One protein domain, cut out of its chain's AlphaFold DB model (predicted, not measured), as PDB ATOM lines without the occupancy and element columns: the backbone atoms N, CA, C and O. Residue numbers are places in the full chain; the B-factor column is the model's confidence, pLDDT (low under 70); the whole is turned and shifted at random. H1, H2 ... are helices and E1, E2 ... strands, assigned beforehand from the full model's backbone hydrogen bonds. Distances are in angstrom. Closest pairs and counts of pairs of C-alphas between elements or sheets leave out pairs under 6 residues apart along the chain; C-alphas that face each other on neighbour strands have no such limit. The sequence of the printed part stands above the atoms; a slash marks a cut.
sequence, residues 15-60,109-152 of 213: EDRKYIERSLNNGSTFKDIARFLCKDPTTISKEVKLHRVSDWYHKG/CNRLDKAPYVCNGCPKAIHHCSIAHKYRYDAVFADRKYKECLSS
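Overview. This is residues 15 to 60 and 109 to 152 of the 213 residues of a protein of Fusicatenibacter saccharivorans (UniProt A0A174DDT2). A short two-stranded ribbon, E1 and E2, juts from one side of a cluster of four mostly crossed helices, whose contacts run in a closed circuit H1, H2, H3, H4. A long stretch with no named element, residues 109 to 132, folds beside the ribbon, and residues 147 to 152 of H4 stick out. The 90 printed residues hold, in order, H1, H2, H3, E1, E2 and H4; the sheet, E1 - E2, is antiparallel and the class is mostly helix. The whole is compact, with a radius of gyration of the C-alphas of 13.2 A and spans of 40 by 31 by 20 A.

Arrangement. Strands E1, residues 53 to 56, and E2, residues 133 to 136, are antiparallel neighbours at 149 degrees, with N 53 and O 136 at 2.7 A and N 55 and O 134 at 2.9 A, within hydrogen-bond range. E2 is near H3, residues 41 to 51. H3 touches H4, residues 139 to 152, of which 141 to 146 alone take part, about perpendicular at 83 degrees; the closest C-alphas, of His 51 and Ala 142, are 4.9 A apart. H4 touches H1, residues 15 to 25, with residues 139 to 143 alone, at a steep tilt of 45 degrees, opposite ways; the closest C-alphas, of Arg 17 and Ala 139, are 4.9 A apart. H1 and H2, residues 30 to 37, form a helical hairpin at a shallow tilt of 32 degrees, only just short of steep; their closest C-alphas, of Ile 20 and Ile 33, are 6.5 A apart. H2 touches H3, about perpendicular at 80 degrees, closest at the C-alphas of Ala 34 and Pro 41, 5.1 A apart. In H1, H2, H3 and H4 every O i to N i+4 pair is within hydrogen-bond range.

Along the chain. H1 begins at C-alpha 15 (-30.712, 16.806, 43.160) and is 15.2 A long; H3 is 15.5 A. H4, 19.8 A, ends at C-alpha 152 (-50.590, 22.516, 52.334).

Size, cuts and confidence. The C-alphas of Cys 38 and Gly 60 are farthest apart, 42.1 A. Residues 61 to 108 are not printed; the gap from C-alpha 60 to C-alpha 109 is 14.8 A. Of the links printed whole, none is long. Residues 57 to 60 have pLDDT under 70.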
ATOM      1  N   GLU A  15     -31.799  17.107  44.102       97.00
ATOM      2  CA  GLU A  15     -30.712  16.806  43.160       97.00
ATOM      3  C   GLU A  15     -31.239  16.598  41.736       97.00
ATOM      4  O   GLU A  15     -30.662  17.131  40.788       97.00
ATOM      5  N   ASP A  16     -32.399  15.948  41.579       96.44
ATOM      6  CA  ASP A  16     -33.063  15.848  40.273       96.44
ATOM      7  C   ASP A  16     -33.409  17.242  39.727       96.44
ATOM      8  O   ASP A  16     -33.185  17.531  38.553       96.44
ATOM      9  N   ARG A  17     -33.914  18.144  40.582       97.94
ATOM     10  CA  ARG A  17     -34.225  19.530  40.193       97.94
ATOM     11  C   ARG A  17     -32.975  20.322  39.816       97.94
ATOM     12  O   ARG A  17     -33.000  21.031  38.812       97.94
ATOM     13  N   LYS A  18     -31.872  20.173  40.557       98.31
ATOM     14  CA  LYS A  18     -30.574  20.779  40.207       98.31
ATOM     15  C   LYS A  18     -30.066  20.266  38.860       98.31
ATOM     16  O   LYS A  18     -29.531  21.042  38.068       98.31
ATOM     17  N   TYR A  19     -30.263  18.980  38.573       97.94
ATOM     18  CA  TYR A  19     -29.931  18.408  37.272       97.94
ATOM     19  C   TYR A  19     -30.792  18.999  36.146       97.94
ATOM     20  O   TYR A  19     -30.254  19.361  35.095       97.94
ATOM     21  N   ILE A  20     -32.106  19.153  36.366       98.00
ATOM     22  CA  ILE A  20     -33.012  19.827  35.423       98.00
ATOM     23  C   ILE A  20     -32.516  21.252  35.157       98.00
ATOM     24  O   ILE A  20     -32.332  21.616  34.001       98.00
ATOM     25  N   GLU A  21     -32.244  22.040  36.199       98.19
ATOM     26  CA  GLU A  21     -31.764  23.420  36.063       98.19
ATOM     27  C   GLU A  21     -30.474  23.506  35.240       98.19
ATOM     28  O   GLU A  21     -30.417  24.252  34.258       98.19
ATOM     29  N   ARG A  22     -29.458  22.705  35.581       98.12
ATOM     30  CA  ARG A  22     -28.184  22.669  34.847       98.12
ATOM     31  C   ARG A  22     -28.390  22.291  33.382       98.12
ATOM     32  O   ARG A  22     -27.835  22.926  32.492       98.12
ATOM     33  N   SER A  23     -29.216  21.282  33.126       97.69
ATOM     34  CA  SER A  23     -29.499  20.816  31.769       97.69
ATOM     35  C   SER A  23     -30.262  21.859  30.949       97.69
ATOM     36  O   SER A  23     -29.965  22.057  29.775       97.69
ATOM     37  N   LEU A  24     -31.203  22.579  31.567       97.31
ATOM     38  CA  LEU A  24     -31.906  23.690  30.927       97.31
ATOM     39  C   LEU A  24     -30.970  24.860  30.620       97.31
ATOM     40  O   LEU A  24     -31.089  25.465  29.555       97.31
ATOM     41  N   ASN A  25     -30.024  25.161  31.513       96.50
ATOM     42  CA  ASN A  25     -28.992  26.173  31.273       96.50
ATOM     43  C   ASN A  25     -28.106  25.808  30.074       96.50
ATOM     44  O   ASN A  25     -27.746  26.690  29.301       96.50
ATOM     45  N   ASN A  26     -27.849  24.515  29.871       96.12
ATOM     46  CA  ASN A  26     -27.098  23.995  28.728       96.12
ATOM     47  C   ASN A  26     -27.947  23.839  27.451       96.12
ATOM     48  O   ASN A  26     -27.427  23.433  26.416       96.12
ATOM     49  N   GLY A  27     -29.249  24.141  27.501       94.62
ATOM     50  CA  GLY A  27     -30.145  24.037  26.347       94.62
ATOM     51  C   GLY A  27     -30.607  22.614  26.010       94.62
ATOM     52  O   GLY A  27     -31.143  22.402  24.922       94.62
ATOM     53  N   SER A  28     -30.444  21.649  26.919       95.56
ATOM     54  CA  SER A  28     -30.903  20.270  26.722       95.56
ATOM     55  C   SER A  28     -32.424  20.185  26.569       95.56
ATOM     56  O   SER A  28     -33.187  20.928  27.194       95.56
ATOM     57  N   THR A  29     -32.890  19.226  25.767       95.12
ATOM     58  CA  THR A  29     -34.325  19.000  25.574       95.12
ATOM     59  C   THR A  29     -34.943  18.268  26.769       95.12
ATOM     60  O   THR A  29     -34.278  17.490  27.455       95.12
ATOM     61  N   PHE A  30     -36.254  18.428  26.993       95.56
ATOM     62  CA  PHE A  30     -36.959  17.649  28.022       95.56
ATOM     63  C   PHE A  30     -36.835  16.140  27.821       95.56
ATOM     64  O   PHE A  30     -36.847  15.406  28.802       95.56
ATOM     65  N   LYS A  31     -36.700  15.671  26.575       94.81
ATOM     66  CA  LYS A  31     -36.536  14.249  26.266       94.81
ATOM     67  C   LYS A  31     -35.222  13.707  26.828       94.81
ATOM     68  O   LYS A  31     -35.213  12.620  27.397       94.81
ATOM     69  N   ASP A  32     -34.139  14.467  26.699       94.44
ATOM     70  CA  ASP A  32     -32.816  14.041  27.162       94.44
ATOM     71  C   ASP A  32     -32.708  14.108  28.684       94.44
ATOM     72  O   ASP A  32     -32.246  13.156  29.311       94.44
ATOM     73  N   ILE A  33     -33.252  15.172  29.282       95.56
ATOM     74  CA  ILE A  33     -33.348  15.318  30.741       95.56
ATOM     75  C   ILE A  33     -34.159  14.165  31.344       95.56
ATOM     76  O   ILE A  33     -33.754  13.545  32.325       95.56
ATOM     77  N   ALA A  34     -35.302  13.852  30.734       93.56
ATOM     78  CA  ALA A  34     -36.184  12.778  31.170       93.56
ATOM     79  C   ALA A  34     -35.527  11.397  31.060       93.56
ATOM     80  O   ALA A  34     -35.696  10.572  31.958       93.56
ATOM     81  N   ARG A  35     -34.738  11.162  29.999       92.12
ATOM     82  CA  ARG A  35     -33.975   9.920  29.821       92.12
ATOM     83  C   ARG A  35     -32.955   9.727  30.941       92.12
ATOM     84  O   ARG A  35     -32.870   8.630  31.473       92.12
ATOM     85  N   PHE A  36     -32.227  10.779  31.317       92.00
ATOM     86  CA  PHE A  36     -31.238  10.705  32.393       92.00
ATOM     87  C   PHE A  36     -31.875  10.446  33.764       92.00
ATOM     88  O   PHE A  36     -31.386   9.625  34.531       92.00
ATOM     89  N   LEU A  37     -32.995  11.110  34.063       92.00
ATOM     90  CA  LEU A  37     -33.691  10.966  35.348       92.00
ATOM     91  C   LEU A  37     -34.611   9.735  35.425       92.00
ATOM     92  O   LEU A  37     -35.258   9.517  36.452       92.00
ATOM     93  N   CYS A  38     -34.726   8.960  34.341       90.25
ATOM     94  CA  CYS A  38     -35.700   7.874  34.202       90.25
ATOM     95  C   CYS A  38     -37.135   8.327  34.552       90.25
ATOM     96  O   CYS A  38     -37.866   7.675  35.307       90.25
ATOM     97  N   LYS A  39     -37.535   9.491  34.025       90.25
ATOM     98  CA  LYS A  39     -38.876  10.083  34.179       90.25
ATOM     99  C   LYS A  39     -39.557  10.240  32.828       90.25
ATOM    100  O   LYS A  39     -38.917  10.208  31.784       90.25
ATOM    101  N   ASP A  40     -40.869  10.448  32.844       90.88
ATOM    102  CA  ASP A  40     -41.586  10.818  31.629       90.88
ATOM    103  C   ASP A  40     -41.285  12.291  31.260       90.88
ATOM    104  O   ASP A  40     -41.261  13.151  32.151       90.88
ATOM    105  N   PRO A  41     -41.079  12.640  29.973       93.38
ATOM    106  CA  PRO A  41     -40.854  14.026  29.553       93.38
ATOM    107  C   PRO A  41     -41.960  14.995  29.990       93.38
ATOM    108  O   PRO A  41     -41.689  16.170  30.251       93.38
ATOM    109  N   THR A  42     -43.202  14.518  30.124       93.19
ATOM    110  CA  THR A  42     -44.308  15.336  30.631       93.19
ATOM    111  C   THR A  42     -44.155  15.661  32.114       93.19
ATOM    112  O   THR A  42     -44.591  16.734  32.529       93.19
ATOM    113  N   THR A  43     -43.496  14.812  32.912       93.94
ATOM    114  CA  THR A  43     -43.156  15.112  34.312       93.94
ATOM    115  C   THR A  43     -42.228  16.319  34.384       93.94
ATOM    116  O   THR A  43     -42.523  17.263  35.112       93.94
ATOM    117  N   ILE A  44     -41.166  16.331  33.572       95.88
ATOM    118  CA  ILE A  44     -40.222  17.456  33.502       95.88
ATOM    119  C   ILE A  44     -40.927  18.717  32.988       95.88
ATOM    120  O   ILE A  44     -40.809  19.785  33.580       95.88
ATOM    121  N   SER A  45     -41.740  18.586  31.935       96.50
ATOM    122  CA  SER A  45     -42.514  19.707  31.392       96.50
ATOM    123  C   SER A  45     -43.460  20.328  32.426       96.50
ATOM    124  O   SER A  45     -43.593  21.552  32.464       96.50
ATOM    125  N   LYS A  46     -44.152  19.512  33.232       95.56
ATOM    126  CA  LYS A  46     -45.070  19.990  34.278       95.56
ATOM    127  C   LYS A  46     -44.303  20.661  35.411       95.56
ATOM    128  O   LYS A  46     -44.664  21.772  35.780       95.56
ATOM    129  N   GLU A  47     -43.237  20.030  35.899       96.50
ATOM    130  CA  GLU A  47     -42.356  20.582  36.935       96.50
ATOM    131  C   GLU A  47     -41.848  21.977  36.547       96.50
ATOM    132  O   GLU A  47     -42.032  22.936  37.294       96.50
ATOM    133  N   VAL A  48     -41.285  22.121  35.343       97.38
ATOM    134  CA  VAL A  48     -40.730  23.399  34.873       97.38
ATOM    135  C   VAL A  48     -41.820  24.456  34.700       97.38
ATOM    136  O   VAL A  48     -41.638  25.600  35.105       97.38
ATOM    137  N   LYS A  49     -42.976  24.095  34.131       95.50
ATOM    138  CA  LYS A  49     -44.068  25.054  33.902       95.50
ATOM    139  C   LYS A  49     -44.721  25.525  35.207       95.50
ATOM    140  O   LYS A  49     -45.086  26.694  35.291       95.50
ATOM    141  N   LEU A  50     -44.859  24.637  36.196       95.12
ATOM    142  CA  LEU A  50     -45.478  24.928  37.494       95.12
ATOM    143  C   LEU A  50     -44.556  25.721  38.425       95.12
ATOM    144  O   LEU A  50     -45.033  26.587  39.150       95.12
ATOM    145  N   HIS A  51     -43.252  25.439  38.400       96.06
ATOM    146  CA  HIS A  51     -42.301  25.986  39.373       96.06
ATOM    147  C   HIS A  51     -41.278  26.970  38.787       96.06
ATOM    148  O   HIS A  51     -40.285  27.296  39.437       96.06
ATOM    149  N   ARG A  52     -41.500  27.479  37.571       95.12
ATOM    150  CA  ARG A  52     -40.705  28.591  37.028       95.12
ATOM    151  C   ARG A  52     -40.951  29.885  37.806       95.12
ATOM    152  O   ARG A  52     -42.083  30.238  38.129       95.12
ATOM    153  N   VAL A  53     -39.882  30.628  38.035       93.00
ATOM    154  CA  VAL A  53     -39.886  31.957  38.641       93.00
ATOM    155  C   VAL A  53     -40.184  32.986  37.559       93.00
ATOM    156  O   VAL A  53     -39.485  33.038  36.546       93.00
ATOM    157  N   SER A  54     -41.208  33.809  37.779       90.12
ATOM    158  CA  SER A  54     -41.431  35.015  36.984       90.12
ATOM    159  C   SER A  54     -40.401  36.061  37.386       90.12
ATOM    160  O   SER A  54     -40.371  36.483  38.540       90.12
ATOM    161  N   ASP A  55     -39.577  36.482  36.437       81.81
ATOM    162  CA  ASP A  55     -38.688  37.625  36.587       81.81
ATOM    163  C   ASP A  55     -39.251  38.758  35.729       81.81
ATOM    164  O   ASP A  55     -39.253  38.700  34.495       81.81
ATOM    165  N   TRP A  56     -39.824  39.750  36.406       76.19
ATOM    166  CA  TRP A  56     -40.334  40.950  35.768       76.19
ATOM    167  C   TRP A  56     -39.303  42.056  35.941       76.19
ATOM    168  O   TRP A  56     -39.214  42.684  36.995       76.19
ATOM    169  N   TYR A  57     -38.514  42.287  34.894       64.75
ATOM    170  CA  TYR A  57     -37.462  43.295  34.923       64.75
ATOM    171  C   TYR A  57     -37.786  44.434  33.952       64.75
ATOM    172  O   TYR A  57     -37.951  44.223  32.749       64.75
ATOM    173  N   HIS A  58     -37.810  45.668  34.458       59.12
ATOM    174  CA  HIS A  58     -38.029  46.879  33.667       59.12
ATOM    175  C   HIS A  58     -36.749  47.274  32.903       59.12
ATOM    176  O   HIS A  58     -35.935  48.046  33.401       59.12
ATOM    177  N   LYS A  59     -36.545  46.743  31.687       60.22
ATOM    178  CA  LYS A  59     -35.573  47.288  30.708       60.22
ATOM    179  C   LYS A  59     -36.281  47.756  29.441       60.22
ATOM    180  O   LYS A  59     -36.110  47.162  28.380       60.22
ATOM    181  N   GLY A  60     -37.097  48.802  29.539       53.66
ATOM    182  CA  GLY A  60     -37.504  49.536  28.338       53.66
ATOM    183  C   GLY A  60     -36.369  50.423  27.812       53.66
ATOM    184  O   GLY A  60     -35.213  50.290  28.215       53.66
ATOM    185  N   CYS A 109     -41.801  36.811  24.222       89.75
ATOM    186  CA  CYS A 109     -40.788  35.869  23.780       89.75
ATOM    187  C   CYS A 109     -41.445  34.569  23.306       89.75
ATOM    188  O   CYS A 109     -41.945  33.805  24.129       89.75
ATOM    189  N   ASN A 110     -41.332  34.261  22.012       89.94
ATOM    190  CA  ASN A 110     -41.854  33.024  21.409       89.94
ATOM    191  C   ASN A 110     -41.301  31.736  22.057       89.94
ATOM    192  O   ASN A 110     -41.902  30.668  21.960       89.94
ATOM    193  N   ARG A 111     -40.136  31.808  22.722       90.56
ATOM    194  CA  ARG A 111     -39.554  30.679  23.469       90.56
ATOM    195  C   ARG A 111     -40.394  30.299  24.688       90.56
ATOM    196  O   ARG A 111     -40.308  29.166  25.138       90.56
ATOM    197  N   LEU A 112     -41.190  31.215  25.233       92.06
ATOM    198  CA  LEU A 112     -42.036  30.934  26.396       92.06
ATOM    199  C   LEU A 112     -43.288  30.127  26.026       92.06
ATOM    200  O   LEU A 112     -43.855  29.468  26.900       92.06
ATOM    201  N   ASP A 113     -43.662  30.120  24.745       91.25
ATOM    202  CA  ASP A 113     -44.812  29.376  24.217       91.25
ATOM    203  C   ASP A 113     -44.449  27.929  23.841       91.25
ATOM    204  O   ASP A 113     -45.323  27.080  23.666       91.25
ATOM    205  N   LYS A 114     -43.150  27.619  23.750       92.00
ATOM    206  CA  LYS A 114     -42.616  26.299  23.388       92.00
ATOM    207  C   LYS A 114     -41.734  25.754  24.504       92.00
ATOM    208  O   LYS A 114     -41.179  26.514  25.290       92.00
ATOM    209  N   ALA A 115     -41.568  24.434  24.577       90.75
ATOM    210  CA  ALA A 115     -40.610  23.843  25.510       90.75
ATOM    211  C   ALA A 115     -39.206  24.458  25.286       90.75
ATOM    212  O   ALA A 115     -38.785  24.567  24.132       90.75
ATOM    213  N   PRO A 116     -38.482  24.873  26.346       94.38
ATOM    214  CA  PRO A 116     -38.724  24.571  27.761       94.38
ATOM    215  C   PRO A 116     -39.554  25.605  28.557       94.38
ATOM    216  O   PRO A 116     -39.620  25.519  29.779       94.38
ATOM    217  N   TYR A 117     -40.199  26.574  27.901       94.50
ATOM    218  CA  TYR A 117     -41.026  27.631  28.511       94.50
ATOM    219  C   TYR A 117     -40.298  28.563  29.493       94.50
ATOM    220  O   TYR A 117     -40.942  29.237  30.307       94.50
ATOM    221  N   VAL A 118     -38.966  28.574  29.441       95.25
ATOM    222  CA  VAL A 118     -38.083  29.355  30.312       95.25
ATOM    223  C   VAL A 118     -36.911  29.937  29.520       95.25
ATOM    224  O   VAL A 118     -36.571  29.485  28.421       95.25
ATOM    225  N   CYS A 119     -36.291  30.959  30.097       94.31
ATOM    226  CA  CYS A 119     -35.149  31.690  29.567       94.31
ATOM    227  C   CYS A 119     -33.804  31.004  29.849       94.31
ATOM    228  O   CYS A 119     -32.784  31.463  29.339       94.31
ATOM    229  N   ASN A 120     -33.779  29.923  30.637       95.06
ATOM    230  CA  ASN A 120     -32.588  29.090  30.800       95.06
ATOM    231  C   ASN A 120     -32.088  28.626  29.415       95.06
ATOM    232  O   ASN A 120     -32.885  28.236  28.547       95.06
ATOM    233  N   GLY A 121     -30.778  28.739  29.189       93.44
ATOM    234  CA  GLY A 121     -30.143  28.399  27.913       93.44
ATOM    235  C   GLY A 121     -30.477  29.343  26.753       93.44
ATOM    236  O   GLY A 121     -30.320  28.967  25.592       93.44
ATOM    237  N   CYS A 122     -30.987  30.553  27.018       93.19
ATOM    238  CA  CYS A 122     -31.042  31.600  25.995       93.19
ATOM    239  C   CYS A 122     -29.619  32.038  25.597       93.19
ATOM    240  O   CYS A 122     -28.774  32.197  26.475       93.19
ATOM    241  N   PRO A 123     -29.361  32.322  24.303       91.19
ATOM    242  CA  PRO A 123     -28.035  32.751  23.842       91.19
ATOM    243  C   PRO A 123     -27.648  34.133  24.385       91.19
ATOM    244  O   PRO A 123     -26.482  34.413  24.634       91.19
ATOM    245  N   LYS A 124     -28.638  35.010  24.585       88.75
ATOM    246  CA  LYS A 124     -28.447  36.298  25.255       88.75
ATOM    247  C   LYS A 124     -28.607  36.102  26.754       88.75
ATOM    248  O   LYS A 124     -29.613  35.535  27.189       88.75
ATOM    249  N   ALA A 125     -27.683  36.657  27.535       85.94
ATOM    250  CA  ALA A 125     -27.837  36.700  28.981       85.94
ATOM    251  C   ALA A 125     -29.152  37.403  29.363       85.94
ATOM    252  O   ALA A 125     -29.582  38.364  28.714       85.94
ATOM    253  N   ILE A 126     -29.791  36.936  30.440       83.62
ATOM    254  CA  ILE A 126     -31.121  37.403  30.869       83.62
ATOM    255  C   ILE A 126     -31.155  38.930  31.031       83.62
ATOM    256  O   ILE A 126     -32.124  39.569  30.622       83.62
ATOM    257  N   HIS A 127     -30.083  39.538  31.543       80.31
ATOM    258  CA  HIS A 127     -29.979  40.984  31.755       80.31
ATOM    259  C   HIS A 127     -29.796  41.809  30.466       80.31
ATOM    260  O   HIS A 127     -29.999  43.024  30.510       80.31
ATOM    261  N   HIS A 128     -29.448  41.180  29.340       84.62
ATOM    262  CA  HIS A 128     -29.374  41.806  28.013       84.62
ATOM    263  C   HIS A 128     -30.634  41.571  27.170       84.62
ATOM    264  O   HIS A 128     -30.827  42.217  26.142       84.62
ATOM    265  N   CYS A 129     -31.514  40.657  27.586       85.75
ATOM    266  CA  CYS A 129     -32.812  40.484  26.949       85.75
ATOM    267  C   CYS A 129     -33.716  41.684  27.272       85.75
ATOM    268  O   CYS A 129     -33.989  41.961  28.445       85.75
ATOM    269  N   SER A 130     -34.190  42.378  26.236       81.94
ATOM    270  CA  SER A 130     -35.036  43.571  26.353       81.94
ATOM    271  C   SER A 130     -36.514  43.260  26.616       81.94
ATOM    272  O   SER A 130     -37.276  44.172  26.921       81.94
ATOM    273  N   ILE A 131     -36.932  41.996  26.495       86.75
ATOM    274  CA  ILE A 131     -38.314  41.563  26.737       86.75
ATOM    275  C   ILE A 131     -38.594  41.623  28.237       86.75
ATOM    276  O   ILE A 131     -37.860  41.013  29.006       86.75
ATOM    277  N   ALA A 132     -39.650  42.317  28.657       83.56
ATOM    278  CA  ALA A 132     -39.932  42.518  30.083       83.56
ATOM    279  C   ALA A 132     -40.298  41.227  30.835       83.56
ATOM    280  O   ALA A 132     -39.837  40.996  31.952       83.56
ATOM    281  N   HIS A 133     -41.121  40.379  30.214       87.06
ATOM    282  CA  HIS A 133     -41.623  39.162  30.841       87.06
ATOM    283  C   HIS A 133     -40.667  37.991  30.612       87.06
ATOM    284  O   HIS A 133     -40.515  37.516  29.483       87.06
ATOM    285  N   LYS A 134     -40.029  37.522  31.686       89.50
ATOM    286  CA  LYS A 134     -39.058  36.427  31.646       89.50
ATOM    287  C   LYS A 134     -39.438  35.360  32.660       89.50
ATOM    288  O   LYS A 134     -39.985  35.650  33.720       89.50
ATOM    289  N   TYR A 135     -39.102  34.118  32.340       93.38
ATOM    290  CA  TYR A 135     -39.243  33.003  33.265       93.38
ATOM    291  C   TYR A 135     -37.909  32.302  33.427       93.38
ATOM    292  O   TYR A 135     -37.274  31.973  32.432       93.38
ATOM    293  N   ARG A 136     -37.503  32.022  34.659       94.00
ATOM    294  CA  ARG A 136     -36.324  31.199  34.948       94.00
ATOM    295  C   ARG A 136     -36.725  29.997  35.786       94.00
ATOM    296  O   ARG A 136     -37.550  30.120  36.683       94.00
ATOM    297  N   TYR A 137     -36.162  28.839  35.494       96.75
ATOM    298  CA  TYR A 137     -36.232  27.690  36.384       96.75
ATOM    299  C   TYR A 137     -35.058  27.756  37.362       96.75
ATOM    300  O   TYR A 137     -33.925  27.966  36.934       96.75
ATOM    301  N   ASP A 138     -35.360  27.608  38.648       97.25
ATOM    302  CA  ASP A 138     -34.425  27.654  39.774       97.25
ATOM    303  C   ASP A 138     -34.749  26.460  40.676       97.25
ATOM    304  O   ASP A 138     -35.883  26.332  41.152       97.25
ATOM    305  N   ALA A 139     -33.794  25.545  40.851       97.81
ATOM    306  CA  ALA A 139     -34.060  24.263  41.497       97.81
ATOM    307  C   ALA A 139     -34.458  24.416  42.968       97.81
ATOM    308  O   ALA A 139     -35.337  23.698  43.448       97.81
ATOM    309  N   VAL A 140     -33.834  25.358  43.679       97.38
ATOM    310  CA  VAL A 140     -34.080  25.596  45.108       97.38
ATOM    311  C   VAL A 140     -35.462  26.208  45.307       97.38
ATOM    312  O   VAL A 140     -36.226  25.766  46.168       97.38
ATOM    313  N   PHE A 141     -35.824  27.186  44.474       96.88
ATOM    314  CA  PHE A 141     -37.161  27.761  44.468       96.88
ATOM    315  C   PHE A 141     -38.222  26.702  44.162       96.88
ATOM    316  O   PHE A 141     -39.235  26.633  44.863       96.88
ATOM    317  N   ALA A 142     -37.982  25.872  43.145       97.25
ATOM    318  CA  ALA A 142     -38.911  24.831  42.736       97.25
ATOM    319  C   ALA A 142     -39.114  23.771  43.824       97.25
ATOM    320  O   ALA A 142     -40.250  23.408  44.125       97.25
ATOM    321  N   ASP A 143     -38.036  23.332  44.476       97.19
ATOM    322  CA  ASP A 143     -38.104  22.375  45.580       97.19
ATOM    323  C   ASP A 143     -38.874  22.935  46.781       97.19
ATOM    324  O   ASP A 143     -39.745  22.260  47.336       97.19
ATOM    325  N   ARG A 144     -38.616  24.198  47.142       95.94
ATOM    326  CA  ARG A 144     -39.358  24.886  48.202       95.94
ATOM    327  C   ARG A 144     -40.848  24.971  47.871       95.94
ATOM    328  O   ARG A 144     -41.665  24.585  48.700       95.94
ATOM    329  N   LYS A 145     -41.209  25.414  46.661       95.44
ATOM    330  CA  LYS A 145     -42.616  25.514  46.231       95.44
ATOM    331  C   LYS A 145     -43.316  24.162  46.215       95.44
ATOM    332  O   LYS A 145     -44.458  24.053  46.659       95.44
ATOM    333  N   TYR A 146     -42.613  23.127  45.772       93.94
ATOM    334  CA  TYR A 146     -43.112  21.764  45.815       93.94
ATOM    335  C   TYR A 146     -43.386  21.299  47.258       93.94
ATOM    336  O   TYR A 146     -44.461  20.769  47.534       93.94
ATOM    337  N   LYS A 147     -42.459  21.537  48.196       92.50
ATOM    338  CA  LYS A 147     -42.630  21.193  49.620       92.50
ATOM    339  C   LYS A 147     -43.750  21.988  50.291       92.50
ATOM    340  O   LYS A 147     -44.520  21.404  51.050       92.50
ATOM    341  N   GLU A 148     -43.877  23.279  49.987       91.81
ATOM    342  CA  GLU A 148     -44.991  24.123  50.443       91.81
ATOM    343  C   GLU A 148     -46.335  23.542  49.985       91.81
ATOM    344  O   GLU A 148     -47.229  23.340  50.803       91.81
ATOM    345  N   CYS A 149     -46.454  23.200  48.696       88.75
ATOM    346  CA  CYS A 149     -47.652  22.586  48.123       88.75
ATOM    347  C   CYS A 149     -47.948  21.205  48.732       88.75
ATOM    348  O   CYS A 149     -49.099  20.870  49.010       88.75
ATOM    349  N   LEU A 150     -46.910  20.397  48.972       87.19
ATOM    350  CA  LEU A 150     -47.046  19.086  49.600       87.19
ATOM    351  C   LEU A 150     -47.540  19.203  51.046       87.19
ATOM    352  O   LEU A 150     -48.397  18.424  51.459       87.19
ATOM    353  N   SER A 151     -47.011  20.175  51.793       84.81
ATOM    354  CA  SER A 151     -47.429  20.483  53.160       84.81
ATOM    355  C   SER A 151     -48.876  20.971  53.190       84.81
ATOM    356  O   SER A 151     -49.703  20.372  53.870       84.81
ATOM    357  N   SER A 152     -49.227  21.971  52.376       79.19
ATOM    358  CA  SER A 152     -50.590  22.516  52.334       79.19
ATOM    359  C   SER A 152     -51.628  21.502  51.849       79.19
ATOM    360  O   SER A 152     -52.746  21.488  52.345       79.19
TER     361      SER A 152